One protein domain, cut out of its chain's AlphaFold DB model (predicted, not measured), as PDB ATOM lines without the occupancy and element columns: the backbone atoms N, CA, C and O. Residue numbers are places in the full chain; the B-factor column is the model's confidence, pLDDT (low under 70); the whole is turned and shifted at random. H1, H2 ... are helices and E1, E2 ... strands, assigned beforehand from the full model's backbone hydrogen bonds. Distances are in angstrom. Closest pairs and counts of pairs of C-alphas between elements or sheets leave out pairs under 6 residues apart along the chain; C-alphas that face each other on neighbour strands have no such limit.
ATOM      1  N   LYS A  32     374.732 140.160 212.890       96.75
ATOM      2  CA  LYS A  32     374.527 138.774 212.465       96.75
ATOM      3  C   LYS A  32     375.099 138.552 211.075       96.75
ATOM      4  O   LYS A  32     375.196 139.493 210.284       96.75
ATOM      5  N   PHE A  33     375.410 137.300 210.772       97.06
ATOM      6  CA  PHE A  33     375.897 136.886 209.464       97.06
ATOM      7  C   PHE A  33     374.856 136.020 208.769       97.06
ATOM      8  O   PHE A  33     374.293 135.116 209.386       97.06
ATOM      9  N   LEU A  34     374.595 136.314 207.501       96.88
ATOM     10  CA  LEU A  34     373.697 135.544 206.648       96.88
ATOM     11  C   LEU A  34     374.473 135.028 205.443       96.88
ATOM     12  O   LEU A  34     375.391 135.693 204.964       96.88
ATOM     13  N   LYS A  35     374.088 133.849 204.957       96.62
ATOM     14  CA  LYS A  35     374.561 133.307 203.689       96.62
ATOM     15  C   LYS A  35     373.367 133.104 202.769       96.62
ATOM     16  O   LYS A  35     372.367 132.535 203.201       96.62
ATOM     17  N   GLU A  36     373.501 133.531 201.522       95.12
ATOM     18  CA  GLU A  36     372.472 133.380 200.496       95.12
ATOM     19  C   GLU A  36     373.085 132.849 199.200       95.12
ATOM     20  O   GLU A  36     374.144 133.298 198.771       95.12
ATOM     21  N   ASP A  37     372.438 131.866 198.583       95.56
ATOM     22  CA  ASP A  37     372.875 131.249 197.334       95.56
ATOM     23  C   ASP A  37     372.065 131.822 196.160       95.56
ATOM     24  O   ASP A  37     370.841 131.732 196.160       95.56
ATOM     25  N   MET A  38     372.731 132.349 195.124       92.62
ATOM     26  CA  MET A  38     372.067 132.975 193.972       92.62
ATOM     27  C   MET A  38     372.757 132.594 192.658       92.62
ATOM     28  O   MET A  38     373.839 133.078 192.336       92.62
ATOM     29  N   GLY A  39     372.140 131.701 191.881       93.44
ATOM     30  CA  GLY A  39     372.728 131.219 190.626       93.44
ATOM     31  C   GLY A  39     374.144 130.664 190.834       93.44
ATOM     32  O   GLY A  39     374.353 129.814 191.707       93.44
ATOM     33  N   ASP A  40     375.111 131.188 190.078       95.38
ATOM     34  CA  ASP A  40     376.528 130.791 190.106       95.38
ATOM     35  C   ASP A  40     377.353 131.436 191.235       95.38
ATOM     36  O   ASP A  40     378.558 131.176 191.359       95.38
ATOM     37  N   THR A  41     376.731 132.263 192.076       96.69
ATOM     38  CA  THR A  41     377.383 132.930 193.206       96.69
ATOM     39  C   THR A  41     376.687 132.624 194.528       96.69
ATOM     40  O   THR A  41     375.578 132.083 194.583       96.69
ATOM     41  N   TYR A  42     377.384 132.903 195.625       97.25
ATOM     42  CA  TYR A  42     376.777 133.011 196.947       97.25
ATOM     43  C   TYR A  42     377.275 134.277 197.638       97.25
ATOM     44  O   TYR A  42     378.392 134.736 197.391       97.25
ATOM     45  N   TYR A  43     376.449 134.821 198.522       97.50
ATOM     46  CA  TYR A  43     376.731 136.018 199.293       97.50
ATOM     47  C   TYR A  43     376.929 135.669 200.763       97.50
ATOM     48  O   TYR A  43     376.227 134.815 201.305       97.50
ATOM     49  N   ILE A  44     377.870 136.347 201.412       97.88
ATOM     50  CA  ILE A  44     377.962 136.429 202.868       97.88
ATOM     51  C   ILE A  44     377.679 137.877 203.258       97.88
ATOM     52  O   ILE A  44     378.408 138.790 202.870       97.88
ATOM     53  N   GLU A  45     376.625 138.090 204.038       97.62
ATOM     54  CA  GLU A  45     376.227 139.413 204.507       97.62
ATOM     55  C   GLU A  45     376.486 139.565 206.002       97.62
ATOM     56  O   GLU A  45     375.998 138.768 206.804       97.62
ATOM     57  N   LYS A  46     377.168 140.642 206.401       97.88
ATOM     58  CA  LYS A  46     377.135 141.135 207.780       97.88
ATOM     59  C   LYS A  46     376.010 142.151 207.894       97.88
ATOM     60  O   LYS A  46     376.128 143.272 207.391       97.88
ATOM     61  N   ARG A  47     374.947 141.790 208.608       96.62
ATOM     62  CA  ARG A  47     373.888 142.727 208.984       96.62
ATOM     63  C   ARG A  47     374.145 143.276 210.377       96.62
ATOM     64  O   ARG A  47     374.518 142.525 211.272       96.62
ATOM     65  N   ILE A  48     373.940 144.573 210.553       95.25
ATOM     66  CA  ILE A  48     374.106 145.292 211.814       95.25
ATOM     67  C   ILE A  48     372.820 146.011 212.193       95.25
ATOM     68  O   ILE A  48     372.035 146.401 211.326       95.25
ATOM     69  N   ASN A  49     372.626 146.218 213.494       91.19
ATOM     70  CA  ASN A  49     371.489 146.958 214.047       91.19
ATOM     71  C   ASN A  49     370.168 146.517 213.381       91.19
ATOM     72  O   ASN A  49     369.984 145.317 213.211       91.19
ATOM     73  N   ASN A  50     369.265 147.424 212.987       87.00
ATOM     74  CA  ASN A  50     367.970 147.126 212.343       87.00
ATOM     75  C   ASN A  50     368.086 146.484 210.934       87.00
ATOM     76  O   ASN A  50     367.480 146.956 209.979       87.00
ATOM     77  N   ASN A  51     368.857 145.403 210.793       90.81
ATOM     78  CA  ASN A  51     369.175 144.675 209.564       90.81
ATOM     79  C   ASN A  51     369.891 145.492 208.473       90.81
ATOM     80  O   ASN A  51     369.841 145.103 207.307       90.81
ATOM     81  N   PHE A  52     370.605 146.558 208.840       93.25
ATOM     82  CA  PHE A  52     371.457 147.304 207.915       93.25
ATOM     83  C   PHE A  52     372.593 146.433 207.395       93.25
ATOM     84  O   PHE A  52     373.276 145.774 208.175       93.25
ATOM     85  N   VAL A  53     372.823 146.428 206.088       94.50
ATOM     86  CA  VAL A  53     373.845 145.573 205.482       94.50
ATOM     87  C   VAL A  53     375.197 146.291 205.483       94.50
ATOM     88  O   VAL A  53     375.506 147.090 204.603       94.50
ATOM     89  N   ALA A  54     376.015 146.009 206.498       96.38
ATOM     90  CA  ALA A  54     377.323 146.638 206.676       96.38
ATOM     91  C   ALA A  54     378.404 146.036 205.777       96.38
ATOM     92  O   ALA A  54     379.311 146.744 205.352       96.38
ATOM     93  N   VAL A  55     378.335 144.731 205.510       98.00
ATOM     94  CA  VAL A  55     379.265 144.055 204.601       98.00
ATOM     95  C   VAL A  55     378.489 143.101 203.711       98.00
ATOM     96  O   VAL A  55     377.650 142.359 204.214       98.00
ATOM     97  N   ILE A  56     378.795 143.100 202.415       97.88
ATOM     98  CA  ILE A  56     378.370 142.065 201.465       97.88
ATOM     99  C   ILE A  56     379.615 141.550 200.772       97.88
ATOM    100  O   ILE A  56     380.331 142.329 200.141       97.88
ATOM    101  N   GLU A  57     379.854 140.253 200.861       98.25
ATOM    102  CA  GLU A  57     380.898 139.555 200.124       98.25
ATOM    103  C   GLU A  57     380.256 138.596 199.127       98.25
ATOM    104  O   GLU A  57     379.475 137.733 199.511       98.25
ATOM    105  N   GLU A  58     380.581 138.754 197.850       97.62
ATOM    106  CA  GLU A  58     380.098 137.921 196.754       97.62
ATOM    107  C   GLU A  58     381.185 136.945 196.314       97.62
ATOM    108  O   GLU A  58     382.280 137.355 195.921       97.62
ATOM    109  N   TYR A  59     380.868 135.655 196.326       97.56
ATOM    110  CA  TYR A  59     381.788 134.577 195.989       97.56
ATOM    111  C   TYR A  59     381.317 133.809 194.757       97.56
ATOM    112  O   TYR A  59     380.137 133.497 194.612       97.56
ATOM    113  N   SER A  60     382.258 133.419 193.896       96.25
ATOM    114  CA  SER A  60     381.986 132.477 192.807       96.25
ATOM    115  C   SER A  60     381.853 131.065 193.362       96.25
ATOM    116  O   SER A  60     382.783 130.569 193.997       96.25
ATOM    117  N   LYS A  61     380.767 130.353 193.047       96.06
ATOM    118  CA  LYS A  61     380.637 128.929 193.405       96.06
ATOM    119  C   LYS A  61     381.627 128.042 192.658       96.06
ATOM    120  O   LYS A  61     382.080 127.041 193.199       96.06
ATOM    121  N   LYS A  62     382.007 128.428 191.434       94.75
ATOM    122  CA  LYS A  62     382.901 127.644 190.568       94.75
ATOM    123  C   LYS A  62     384.281 127.417 191.186       94.75
ATOM    124  O   LYS A  62     384.859 126.350 191.018       94.75
ATOM    125  N   ASN A  63     384.845 128.437 191.828       94.44
ATOM    126  CA  ASN A  63     386.215 128.392 192.352       94.44
ATOM    127  C   ASN A  63     386.334 128.875 193.804       94.44
ATOM    128  O   ASN A  63     387.448 128.984 194.312       94.44
ATOM    129  N   ASN A  64     385.204 129.158 194.456       94.50
ATOM    130  CA  ASN A  64     385.111 129.642 195.828       94.50
ATOM    131  C   ASN A  64     385.935 130.914 196.106       94.50
ATOM    132  O   ASN A  64     386.427 131.115 197.216       94.50
ATOM    133  N   LYS A  65     386.133 131.763 195.092       96.06
ATOM    134  CA  LYS A  65     386.881 133.016 195.230       96.06
ATOM    135  C   LYS A  65     385.942 134.201 195.387       96.06
ATOM    136  O   LYS A  65     384.918 134.275 194.709       96.06
ATOM    137  N   LEU A  66     386.351 135.139 196.238       96.19
ATOM    138  CA  LEU A  66     385.727 136.451 196.370       96.19
ATOM    139  C   LEU A  66     385.824 137.196 195.030       96.19
ATOM    140  O   LEU A  66     386.898 137.237 194.423       96.19
ATOM    141  N   ILE A  67     384.697 137.745 194.582       96.88
ATOM    142  CA  ILE A  67     384.540 138.523 193.345       96.88
ATOM    143  C   ILE A  67     384.317 139.994 193.682       96.88
ATOM    144  O   ILE A  67     384.855 140.878 193.021       96.88
ATOM    145  N   LYS A  68     383.539 140.270 194.732       97.94
ATOM    146  CA  LYS A  68     383.187 141.629 195.126       97.94
ATOM    147  C   LYS A  68     382.979 141.716 196.626       97.94
ATOM    148  O   LYS A  68     382.416 140.812 197.235       97.94
ATOM    149  N   LYS A  69     383.404 142.825 197.219       98.44
ATOM    150  CA  LYS A  69     383.126 143.161 198.614       98.44
ATOM    151  C   LYS A  69     382.627 144.593 198.715       98.44
ATOM    152  O   LYS A  69     383.301 145.507 198.251       98.44
ATOM    153  N   ASN A  70     381.479 144.788 199.350       98.12
ATOM    154  CA  ASN A  70     380.952 146.102 199.705       98.12
ATOM    155  C   ASN A  70     381.034 146.269 201.223       98.12
ATOM    156  O   ASN A  70     380.613 145.376 201.953       98.12
ATOM    157  N   GLU A  71     381.581 147.389 201.687       98.12
ATOM    158  CA  GLU A  71     381.712 147.752 203.100       98.12
ATOM    159  C   GLU A  71     381.039 149.113 203.308       98.12
ATOM    160  O   GLU A  71     381.503 150.120 202.772       98.12
ATOM    161  N   SER A  72     379.949 149.144 204.068       97.00
ATOM    162  CA  SER A  72     379.103 150.320 204.264       97.00
ATOM    163  C   SER A  72     379.191 150.834 205.694       97.00
ATOM    164  O   SER A  72     379.034 150.078 206.654       97.00
ATOM    165  N   VAL A  73     379.372 152.146 205.837       95.75
ATOM    166  CA  VAL A  73     379.204 152.863 207.104       95.75
ATOM    167  C   VAL A  73     377.996 153.778 206.983       95.75
ATOM    168  O   VAL A  73     377.907 154.573 206.049       95.75
ATOM    169  N   TYR A  74     377.080 153.676 207.942       95.50
ATOM    170  CA  TYR A  74     375.829 154.429 207.951       95.50
ATOM    171  C   TYR A  74     375.959 155.731 208.734       95.50
ATOM    172  O   TYR A  74     376.616 155.785 209.776       95.50
ATOM    173  N   ILE A  75     375.308 156.775 208.236       95.06
ATOM    174  CA  ILE A  75     375.245 158.109 208.825       95.06
ATOM    175  C   ILE A  75     373.879 158.251 209.494       95.06
ATOM    176  O   ILE A  75     372.846 158.059 208.854       95.06
ATOM    177  N   ASN A  76     373.871 158.577 210.785       93.56
ATOM    178  CA  ASN A  76     372.641 158.753 211.551       93.56
ATOM    179  C   ASN A  76     371.886 159.989 211.042       93.56
ATOM    180  O   ASN A  76     372.461 161.081 211.093       93.56
ATOM    181  N   PRO A  77     370.617 159.874 210.615       92.25
ATOM    182  CA  PRO A  77     369.830 161.033 210.227       92.25
ATOM    183  C   PRO A  77     369.535 161.911 211.449       92.25
ATOM    184  O   PRO A  77     369.430 161.421 212.572       92.25
ATOM    185  N   ILE A  78     369.358 163.216 211.231       90.31
ATOM    186  CA  ILE A  78     368.913 164.136 212.293       90.31
ATOM    187  C   ILE A  78     367.469 163.834 212.711       90.31
ATOM    188  O   ILE A  78     367.129 163.891 213.888       90.31
ATOM    189  N   VAL A  79     366.619 163.499 211.739       84.44
ATOM    190  CA  VAL A  79     365.220 163.126 211.959       84.44
ATOM    191  C   VAL A  79     365.005 161.751 211.349       84.44
ATOM    192  O   VAL A  79     365.152 161.592 210.140       84.44
ATOM    193  N   LEU A  80     364.656 160.775 212.184       82.12
ATOM    194  CA  LEU A  80     364.387 159.409 211.755       82.12
ATOM    195  C   LEU A  80     362.892 159.234 211.475       82.12
ATOM    196  O   LEU A  80     362.088 159.224 212.405       82.12
ATOM    197  N   LYS A  81     362.520 159.082 210.202       80.56
ATOM    198  CA  LYS A  81     361.150 158.748 209.781       80.56
ATOM    199  C   LYS A  81     361.074 157.370 209.130       80.56
ATOM    200  O   LYS A  81     360.053 156.702 209.239       80.56
ATOM    201  N   SER A  82     362.145 156.948 208.465       82.75
ATOM    202  CA  SER A  82     362.233 155.688 207.733       82.75
ATOM    203  C   SER A  82     363.640 155.097 207.789       82.75
ATOM    204  O   SER A  82     364.638 155.803 207.932       82.75
ATOM    205  N   TYR A  83     363.724 153.780 207.599       77.62
ATOM    206  CA  TYR A  83     364.979 153.063 207.371       77.62
ATOM    207  C   TYR A  83     365.787 153.651 206.198       77.62
ATOM    208  O   TYR A  83     367.014 153.666 206.236       77.62
ATOM    209  N   ASN A  84     365.116 154.203 205.185       82.75
ATOM    210  CA  ASN A  84     365.781 154.766 204.007       82.75
ATOM    211  C   ASN A  84     366.345 156.187 204.223       82.75
ATOM    212  O   ASN A  84     366.972 156.744 203.321       82.75
ATOM    213  N   ASP A  85     366.142 156.785 205.403       87.19
ATOM    214  CA  ASP A  85     366.689 158.111 205.725       87.19
ATOM    215  C   ASP A  85     368.197 158.072 206.010       87.19
ATOM    216  O   ASP A  85     368.857 159.113 206.012       87.19
ATOM    217  N   TYR A  86     368.755 156.882 206.244       93.31
ATOM    218  CA  TYR A  86     370.181 156.710 206.473       93.31
ATOM    219  C   TYR A  86     370.944 156.848 205.160       93.31
ATOM    220  O   TYR A  86     370.812 156.027 204.250       93.31
ATOM    221  N   TYR A  87     371.797 157.864 205.093       94.88
ATOM    222  CA  TYR A  87     372.878 157.884 204.119       94.88
ATOM    223  C   TYR A  87     373.958 156.886 204.527       94.88
ATOM    224  O   TYR A  87     374.152 156.591 205.706       94.88
ATOM    225  N   GLN A  88     374.683 156.374 203.544       95.50
ATOM    226  CA  GLN A  88     375.806 155.477 203.749       95.50
ATOM    227  C   GLN A  88     376.984 155.888 202.874       95.50
ATOM    228  O   GLN A  88     376.811 156.353 201.745       95.50
ATOM    229  N   ILE A  89     378.187 155.678 203.397       96.75
ATOM    230  CA  ILE A  89     379.425 155.695 202.623       96.75
ATOM    231  C   ILE A  89     379.802 154.240 202.390       96.75
ATOM    232  O   ILE A  89     380.000 153.491 203.344       96.75
ATOM    233  N   THR A  90     379.875 153.841 201.125       97.44
ATOM    234  CA  THR A  90     380.158 152.467 200.716       97.44
ATOM    235  C   THR A  90     381.514 152.415 200.043       97.44
ATOM    236  O   THR A  90     381.764 153.139 199.084       97.44
ATOM    237  N   LYS A  91     382.390 151.546 200.530       98.38
ATOM    238  CA  LYS A  91     383.598 151.132 199.829       98.38
ATOM    239  C   LYS A  91     383.291 149.849 199.067       98.38
ATOM    240  O   LYS A  91     382.916 148.850 199.672       98.38
ATOM    241  N   THR A  92     383.506 149.855 197.761       98.50
ATOM    242  CA  THR A  92     383.397 148.666 196.913       98.50
ATOM    243  C   THR A  92     384.790 148.228 196.504       98.50
ATOM    244  O   THR A  92     385.581 149.039 196.032       98.50
ATOM    245  N   SER A  93     385.105 146.952 196.705       98.31
ATOM    246  CA  SER A  93     386.333 146.320 196.224       98.31
ATOM    247  C   SER A  93     385.966 145.202 195.260       98.31
ATOM    248  O   SER A  93     385.257 144.276 195.651       98.31
ATOM    249  N   ASP A  94     386.455 145.287 194.029       98.06
ATOM    250  CA  ASP A  94     386.312 144.224 193.035       98.06
ATOM    251  C   ASP A  94     387.561 143.343 193.043       98.06
ATOM    252  O   ASP A  94     388.671 143.813 193.322       98.06
ATOM    253  N   TYR A  95     387.377 142.059 192.751       96.81
ATOM    254  CA  TYR A  95     388.415 141.044 192.818       96.81
ATOM    255  C   TYR A  95     388.498 140.261 191.513       96.81
ATOM    256  O   TYR A  95     387.506 139.771 190.981       96.81
ATOM    257  N   GLU A  96     389.724 140.048 191.053       94.06
ATOM    258  CA  GLU A  96     390.044 139.136 189.965       94.06
ATOM    259  C   GLU A  96     390.927 138.017 190.507       94.06
ATOM    260  O   GLU A  96     391.981 138.245 191.104       94.06
ATOM    261  N   ASN A  97     390.485 136.771 190.330       88.31
ATOM    262  CA  ASN A  97     391.199 135.587 190.808       88.31
ATOM    263  C   ASN A  97     391.539 135.604 192.313       88.31
ATOM    264  O   ASN A  97     392.483 134.924 192.728       88.31
ATOM    265  N   GLY A  98     390.732 136.295 193.128       87.00
ATOM    266  CA  GLY A  98     390.910 136.426 194.577       87.00
ATOM    267  C   GLY A  98     391.856 137.556 194.999       87.00
ATOM    268  O   GLY A  98     392.148 137.688 196.183       87.00
ATOM    269  N   LYS A  99     392.341 138.376 194.059       93.19
ATOM    270  CA  LYS A  99     393.135 139.580 194.336       93.19
ATOM    271  C   LYS A  99     392.308 140.817 194.017       93.19
ATOM    272  O   LYS A  99     391.601 140.822 193.017       93.19
ATOM    273  N   ILE A 100     392.432 141.865 194.828       95.12
ATOM    274  CA  ILE A 100     391.753 143.140 194.570       95.12
ATOM    275  C   ILE A 100     392.234 143.689 193.221       95.12
ATOM    276  O   ILE A 100     393.440 143.838 193.017       95.12
ATOM    277  N   SER A 101     391.297 143.982 192.322       97.06
ATOM    278  CA  SER A 101     391.530 144.633 191.029       97.06
ATOM    279  C   SER A 101     391.131 146.108 191.066       97.06
ATOM    280  O   SER A 101     391.787 146.944 190.442       97.06
ATOM    281  N   SER A 102     390.114 146.458 191.855       97.94
ATOM    282  CA  SER A 102     389.639 147.831 192.004       97.94
ATOM    283  C   SER A 102     389.180 148.118 193.438       97.94
ATOM    284  O   SER A 102     388.758 147.228 194.176       97.94
ATOM    285  N   THR A 103     389.268 149.376 193.859       98.12
ATOM    286  CA  THR A 103     388.563 149.884 195.038       98.12
ATOM    287  C   THR A 103     387.977 151.240 194.704       98.12
ATOM    288  O   THR A 103     388.710 152.108 194.241       98.12
ATOM    289  N   SER A 104     386.696 151.449 194.983       98.00
ATOM    290  CA  SER A 104     386.005 152.727 194.814       98.00
ATOM    291  C   SER A 104     385.170 153.055 196.049       98.00
ATOM    292  O   SER A 104     384.878 152.175 196.861       98.00
ATOM    293  N   TYR A 105     384.810 154.327 196.209       97.94
ATOM    294  CA  TYR A 105     383.912 154.770 197.269       97.94
ATOM    295  C   TYR A 105     382.720 155.495 196.660       97.94
ATOM    296  O   TYR A 105     382.849 156.196 195.655       97.94
ATOM    297  N   SER A 106     381.564 155.343 197.286       96.94
ATOM    298  CA  SER A 106     380.363 156.097 196.966       96.94
ATOM    299  C   SER A 106     379.661 156.551 198.237       96.94
ATOM    300  O   SER A 106     379.820 155.958 199.304       96.94
ATOM    301  N   VAL A 107     378.890 157.625 198.129       96.38
ATOM    302  CA  VAL A 107     378.036 158.132 199.203       96.38
ATOM    303  C   VAL A 107     376.629 158.341 198.665       96.38
ATOM    304  O   VAL A 107     376.455 158.810 197.541       96.38
ATOM    305  N   GLY A 108     375.622 157.948 199.439       94.69
ATOM    306  CA  GLY A 108     374.239 157.979 198.979       94.69
ATOM    307  C   GLY A 108     373.278 157.236 199.891       94.69
ATOM    308  O   GLY A 108     373.650 156.808 200.981       94.69
ATOM    309  N   ASN A 109     372.043 157.075 199.435       91.50
ATOM    310  CA  ASN A 109     371.047 156.195 200.041       91.50
ATOM    311  C   ASN A 109     370.166 155.572 198.949       91.50
ATOM    312  O   ASN A 109     370.139 156.036 197.809       91.50
ATOM    313  N   SER A 110     369.428 154.522 199.308       82.62
ATOM    314  CA  SER A 110     368.563 153.778 198.382       82.62
ATOM    315  C   SER A 110     367.440 154.620 197.767       82.62
ATOM    316  O   SER A 110     367.043 154.361 196.636       82.62
ATOM    317  N   ASN A 111     366.943 155.621 198.496       82.56
ATOM    318  CA  ASN A 111     365.829 156.462 198.052       82.56
ATOM    319  C   ASN A 111     366.208 157.509 197.002       82.56
ATOM    320  O   ASN A 111     365.319 157.982 196.306       82.56
ATOM    321  N   ASN A 112     367.476 157.923 196.938       84.38
ATOM    322  CA  ASN A 112     367.882 159.023 196.071       84.38
ATOM    323  C   ASN A 112     368.852 158.528 194.997       84.38
ATOM    324  O   ASN A 112     368.442 158.175 193.900       84.38
ATOM    325  N   CYS A 113     370.145 158.516 195.307       90.50
ATOM    326  CA  CYS A 113     371.211 158.194 194.368       90.50
ATOM    327  C   CYS A 113     372.476 157.798 195.139       90.50
ATOM    328  O   CYS A 113     372.591 158.049 196.345       90.50
ATOM    329  N   PHE A 114     373.465 157.274 194.415       93.62
ATOM    330  CA  PHE A 114     374.829 157.089 194.901       93.62
ATOM    331  C   PHE A 114     375.812 157.855 194.021       93.62
ATOM    332  O   PHE A 114     375.839 157.678 192.806       93.62
ATOM    333  N   VAL A 115     376.657 158.670 194.646       95.88
ATOM    334  CA  VAL A 115     377.670 159.480 193.964       95.88
ATOM    335  C   VAL A 115     379.057 158.929 194.284       95.88
ATOM    336  O   VAL A 115     379.366 158.695 195.454       95.88
ATOM    337  N   LYS A 116     379.908 158.724 193.267       96.38
ATOM    338  CA  LYS A 116     381.315 158.337 193.477       96.38
ATOM    339  C   LYS A 116     382.060 159.417 194.266       96.38
ATOM    340  O   LYS A 116     381.916 160.606 194.006       96.38
ATOM    341  N   CYS A 117     382.885 159.002 195.214       96.44
ATOM    342  CA  CYS A 117     383.663 159.888 196.068       96.44
ATOM    343  C   CYS A 117     385.000 159.241 196.449       96.44
ATOM    344  O   CYS A 117     385.288 158.098 196.093       96.44
ATOM    345  N   GLY A 118     385.853 159.982 197.153       95.19
ATOM    346  CA  GLY A 118     387.136 159.480 197.641       95.19
ATOM    347  C   GLY A 118     388.127 159.128 196.528       95.19
ATOM    348  O   GLY A 118     388.094 159.673 195.427       95.19
ATOM    349  N   VAL A 119     389.074 158.242 196.838       96.56
ATOM    350  CA  VAL A 119     390.085 157.797 195.870       96.56
ATOM    351  C   VAL A 119     389.691 156.433 195.331       96.56
ATOM    352  O   VAL A 119     389.632 155.466 196.087       96.56
ATOM    353  N   GLU A 120     389.483 156.352 194.021       97.56
ATOM    354  CA  GLU A 120     389.366 155.084 193.312       97.56
ATOM    355  C   GLU A 120     390.759 154.596 192.909       97.56
ATOM    356  O   GLU A 120     391.581 155.359 192.391       97.56
ATOM    357  N   VAL A 121     391.053 153.330 193.185       97.81
ATOM    358  CA  VAL A 121     392.366 152.721 192.970       97.81
ATOM    359  C   VAL A 121     392.202 151.466 192.133       97.81
ATOM    360  O   VAL A 121     391.395 150.606 192.463       97.81
ATOM    361  N   PHE A 122     393.002 151.351 191.079       97.75
ATOM    362  CA  PHE A 122     393.084 150.164 190.236       97.75
ATOM    363  C   PHE A 122     394.405 149.456 190.486       97.75
ATOM    364  O   PHE A 122     395.456 150.104 190.583       97.75
ATOM    365  N   TYR A 123     394.355 148.134 190.552       96.88
ATOM    366  CA  TYR A 123     395.482 147.288 190.895       96.88
ATOM    367  C   TYR A 123     395.774 146.288 189.779       96.88
ATOM    368  O   TYR A 123     394.874 145.809 189.097       96.88
ATOM    369  N   LYS A 124     397.050 145.933 189.632       94.69
ATOM    370  CA  LYS A 124     397.506 144.778 188.858       94.69
ATOM    371  C   LYS A 124     398.544 144.037 189.682       94.69
ATOM    372  O   LYS A 124     399.507 144.646 190.142       94.69
ATOM    373  N   ASP A 125     398.323 142.747 189.921       88.75
ATOM    374  CA  ASP A 125     399.205 141.913 190.747       88.75
ATOM    375  C   ASP A 125     399.530 142.536 192.116       88.75
ATOM    376  O   ASP A 125     400.663 142.498 192.592       88.75
ATOM    377  N   SER A 126     398.514 143.112 192.766       86.12
ATOM    378  CA  SER A 126     398.615 143.816 194.061       86.12
ATOM    379  C   SER A 126     399.433 145.116 194.039       86.12
ATOM    380  O   SER A 126     399.682 145.705 195.089       86.12
ATOM    381  N   LYS A 127     399.834 145.607 192.861       93.94
ATOM    382  CA  LYS A 127     400.474 146.916 192.686       93.94
ATOM    383  C   LYS A 127     399.459 147.932 192.195       93.94
ATOM    384  O   LYS A 127     398.638 147.624 191.336       93.94
ATOM    385  N   VAL A 128     399.540 149.156 192.710       96.44
ATOM    386  CA  VAL A 128     398.697 150.259 192.239       96.44
ATOM    387  C   VAL A 128     399.097 150.630 190.815       96.44
ATOM    388  O   VAL A 128     400.229 151.044 190.577       96.44
ATOM    389  N   LEU A 129     398.150 150.513 189.889       97.12
ATOM    390  CA  LEU A 129     398.309 150.896 188.490       97.12
ATOM    391  C   LEU A 129     397.835 152.333 188.268       97.12
ATOM    392  O   LEU A 129     398.519 153.132 187.635       97.12
ATOM    393  N   LYS A 130     396.664 152.678 188.814       97.31
ATOM    394  CA  LYS A 130     396.027 153.983 188.610       97.31
ATOM    395  C   LYS A 130     395.296 154.427 189.869       97.31
ATOM    396  O   LYS A 130     394.702 153.609 190.566       97.31
ATOM    397  N   LYS A 131     395.314 155.735 190.130       97.81
ATOM    398  CA  LYS A 131     394.460 156.389 191.128       97.81
ATOM    399  C   LYS A 131     393.639 157.478 190.451       97.81
ATOM    400  O   LYS A 131     394.194 158.272 189.695       97.81
ATOM    401  N   ILE A 132     392.346 157.531 190.741       97.44
ATOM    402  CA  ILE A 132     391.451 158.618 190.343       97.44
ATOM    403  C   ILE A 132     390.956 159.275 191.625       97.44
ATOM    404  O   ILE A 132     390.479 158.598 192.534       97.44
ATOM    405  N   LYS A 133     391.129 160.592 191.727       96.88
ATOM    406  CA  LYS A 133     390.669 161.363 192.882       96.88
ATOM    407  C   LYS A 133     389.316 161.988 192.568       96.88
ATOM    408  O   LYS A 133     389.198 162.727 191.595       96.88
ATOM    409  N   TYR A 134     388.349 161.728 193.431       95.81
ATOM    410  CA  TYR A 134     387.068 162.417 193.497       95.81
ATOM    411  C   TYR A 134     387.036 163.318 194.741       95.81
ATOM    412  O   TYR A 134     387.924 163.212 195.599       95.81
ATOM    413  N   PRO A 135     386.032 164.204 194.878       96.19
ATOM    414  CA  PRO A 135     385.783 164.881 196.143       96.19
ATOM    415  C   PRO A 135     385.663 163.877 197.293       96.19
ATOM    416  O   PRO A 135     385.219 162.740 197.107       96.19
ATOM    417  N   SER A 136     386.067 164.281 198.496       94.69
ATOM    418  CA  SER A 136     385.919 163.415 199.667       94.69
ATOM    419  C   SER A 136     384.438 163.108 199.911       94.69
ATOM    420  O   SER A 136     383.580 163.955 199.673       94.69
ATOM    421  N   CYS A 137     384.125 161.913 200.409       95.12
ATOM    422  CA  CYS A 137     382.730 161.544 200.662       95.12
ATOM    423  C   CYS A 137     382.058 162.497 201.662       95.12
ATOM    424  O   CYS A 137     380.897 162.845 201.483       95.12
ATOM    425  N   LEU A 138     382.807 162.983 202.658       93.81
ATOM    426  CA  LEU A 138     382.307 163.953 203.635       93.81
ATOM    427  C   LEU A 138     382.053 165.335 203.027       93.81
ATOM    428  O   LEU A 138     381.035 165.939 203.330       93.81
ATOM    429  N   SER A 139     382.904 165.808 202.112       94.31
ATOM    430  CA  SER A 139     382.694 167.107 201.446       94.31
ATOM    431  C   SER A 139     381.482 167.145 200.511       94.31
ATOM    432  O   SER A 139     381.128 168.211 200.021       94.31
ATOM    433  N   LEU A 140     380.879 165.992 200.208       95.25
ATOM    434  CA  LEU A 140     379.646 165.904 199.422       95.25
ATOM    435  C   LEU A 140     378.387 165.906 200.298       95.25
ATOM    436  O   LEU A 140     377.277 165.848 199.771       95.25
ATOM    437  N   LEU A 141     378.545 165.943 201.621       93.75
ATOM    438  CA  LEU A 141     377.449 165.966 202.573       93.75
ATOM    439  C   LEU A 141     377.293 167.368 203.157       93.75
ATOM    440  O   LEU A 141     378.263 168.025 203.521       93.75
ATOM    441  N   ASN A 142     376.047 167.789 203.331       92.62
ATOM    442  CA  ASN A 142     375.728 168.881 204.228       92.62
ATOM    443  C   ASN A 142     375.785 168.334 205.665       92.62
ATOM    444  O   ASN A 142     374.935 167.536 206.065       92.62
ATOM    445  N   MET A 143     376.800 168.738 206.432       89.94
ATOM    446  CA  MET A 143     377.094 168.158 207.750       89.94
ATOM    447  C   MET A 143     376.015 168.445 208.805       89.94
ATOM    448  O   MET A 143     375.804 167.621 209.697       89.94
ATOM    449  N   GLU A 144     375.296 169.565 208.684       89.44
ATOM    450  CA  GLU A 144     374.206 169.944 209.592       89.44
ATOM    451  C   GLU A 144     372.975 169.056 209.397       89.44
ATOM    452  O   GLU A 144     372.382 168.567 210.354       89.44
ATOM    453  N   THR A 145     372.607 168.811 208.139       91.81
ATOM    454  CA  THR A 145     371.432 168.000 207.784       91.81
ATOM    455  C   THR A 145     371.747 166.512 207.646       91.81
ATOM    456  O   THR A 145     370.826 165.694 207.687       91.81
ATOM    457  N   ARG A 146     373.035 166.160 207.515       92.56
ATOM    458  CA  ARG A 146     373.585 164.807 207.311       92.56
ATOM    459  C   ARG A 146     373.078 164.116 206.041       92.56
ATOM    460  O   ARG A 146     372.895 162.901 206.008       92.56
ATOM    461  N   LYS A 147     372.842 164.907 204.996       93.25
ATOM    462  CA  LYS A 147     372.373 164.463 203.674       93.25
ATOM    463  C   LYS A 147     373.369 164.869 202.599       93.25
ATOM    464  O   LYS A 147     374.219 165.718 202.852       93.25
ATOM    465  N   LEU A 148     373.246 164.299 201.401       94.06
ATOM    466  CA  LEU A 148     373.953 164.821 200.229       94.06
ATOM    467  C   LEU A 148     373.646 166.312 200.042       94.06
ATOM    468  O   LEU A 148     372.491 166.733 200.131       94.06
ATOM    469  N   ASP A 149     374.685 167.104 199.794       94.94
ATOM    470  CA  ASP A 149     374.534 168.519 199.479       94.94
ATOM    471  C   ASP A 149     374.155 168.688 198.006       94.94
ATOM    472  O   ASP A 149     375.010 168.783 197.131       94.94
ATOM    473  N   TYR A 150     372.855 168.731 197.722       92.44
ATOM    474  CA  TYR A 150     372.333 168.897 196.361       92.44
ATOM    475  C   TYR A 150     372.648 170.260 195.729       92.44
ATOM    476  O   TYR A 150     372.439 170.421 194.532       92.44
ATOM    477  N   LYS A 151     373.155 171.236 196.498       92.62
ATOM    478  CA  LYS A 151     373.654 172.509 195.950       92.62
ATOM    479  C   LYS A 151     375.103 172.408 195.470       92.62
ATOM    480  O   LYS A 151     375.587 173.306 194.783       92.62
ATOM    481  N   ASN A 152     375.815 171.343 195.837       94.44
ATOM    482  CA  ASN A 152     377.155 171.082 195.342       94.44
ATOM    483  C   ASN A 152     377.076 170.665 193.867       94.44
ATOM    484  O   ASN A 152     376.456 169.655 193.537       94.44
ATOM    485  N   SER A 153     377.757 171.396 192.983       94.94
ATOM    486  CA  SER A 153     377.709 171.155 191.532       94.94
ATOM    487  C   SER A 153     378.170 169.752 191.122       94.94
ATOM    488  O   SER A 153     377.709 169.207 190.118       94.94
ATOM    489  N   TYR A 154     379.067 169.129 191.895       95.62
ATOM    490  CA  TYR A 154     379.465 167.745 191.663       95.62
ATOM    491  C   TYR A 154     378.337 166.774 192.020       95.62
ATOM    492  O   TYR A 154     378.094 165.836 191.261       95.62
ATOM    493  N   VAL A 155     377.634 166.995 193.133       94.94
ATOM    494  CA  VAL A 155     376.469 166.181 193.509       94.94
ATOM    495  C   VAL A 155     375.360 166.362 192.482       94.94
ATOM    496  O   VAL A 155     374.909 165.367 191.933       94.94
ATOM    497  N   GLU A 156     374.989 167.598 192.152       93.25
ATOM    498  CA  GLU A 156     373.944 167.912 191.167       93.25
ATOM    499  C   GLU A 156     374.187 167.212 189.821       93.25
ATOM    500  O   GLU A 156     373.280 166.623 189.241       93.25
ATOM    501  N   LYS A 157     375.439 167.201 189.350       94.06
ATOM    502  CA  LYS A 157     375.801 166.572 188.076       94.06
ATOM    503  C   LYS A 157     375.814 165.040 188.112       94.06
ATOM    504  O   LYS A 157     375.575 164.414 187.083       94.06
ATOM    505  N   ASN A 158     376.191 164.431 189.239       93.94
ATOM    506  CA  ASN A 158     376.476 162.988 189.315       93.94
ATOM    507  C   ASN A 158     375.420 162.189 190.092       93.94
ATOM    508  O   ASN A 158     375.435 160.961 190.052       93.94
ATOM    509  N   CYS A 159     374.518 162.859 190.800       90.69
ATOM    510  CA  CYS A 159     373.372 162.262 191.466       90.69
ATOM    511  C   CYS A 159     372.173 162.294 190.517       90.69
ATOM    512  O   CYS A 159     371.386 163.235 190.541       90.69
TER     513      CYS A 159
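This is residues 32 to 159 of the 162 residues of an uncharacterized protein of Acinetobacter sp. ANC 4999 (UniProt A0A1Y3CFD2). One broad, twisted sheet of eight strands, E1 to E8, folds back and forth as a single wall, with a long loop, residues 134 to 152, and a short helix, H1, near one end of E7. The 128 printed residues hold E1 to E8 and then H1 along the chain; the sheet's order is E1 E2 E3 E4 E5 E6 E7 E8, antiparallel throughout, and the class is mostly strand. The whole is compact, with a radius of gyration of the C-alphas of 16.1 A, yet flat, spanning 46 by 36 by 19 A.

E4, residues 66 to 75, and E5, residues 87 to 96, form a hairpin at 167 degrees; N 71 and O 91 are within hydrogen-bond range at 2.8 A. E6, residues 99 to 108, bends by 51 degrees at 102, and E7, residues 114 to 124, by 75 degrees at 118; N 103 and O 121 are 2.8 A apart. The edge strand E8, residues 127 to 133, is the antiparallel neighbour of E7, and N 120 of E7 and O 132 of E8 are within hydrogen-bond range at 2.9 A. On the other side of E4 from E5, E3, residues 52 to 60, is the antiparallel neighbour of E4, and N 56 of E3 and O 70 of E4 are within hydrogen-bond range at 2.9 A. E2, residues 41 to 48, and the edge strand E1, residues 32 to 38, have N 34 and O 45 at 2.9 A. E1 to E8 make a meander, each strand the antiparallel neighbour of the one before. H1, residues 153 to 158, only grazes the sheet; its closest C-alphas to E7 are Asn 158 and Val 115, 5.9 A. In H1 every O i to N i+4 pair is within range.

E1 begins at C-alpha 32, (374.527, 138.774, 212.465). E4 is 27.1 A long, E5 29.1 A, E6 26.8 A and E7 26.5 A. H1 ends at C-alpha 158, (376.476, 162.988, 189.315).

The C-alphas of Lys 62 and Glu 144 are the farthest apart, 47.2 A. The links E4 to E5 and E8 to H1 are long. The printed part has no cut, and no printed residue is under 70 in pLDDT.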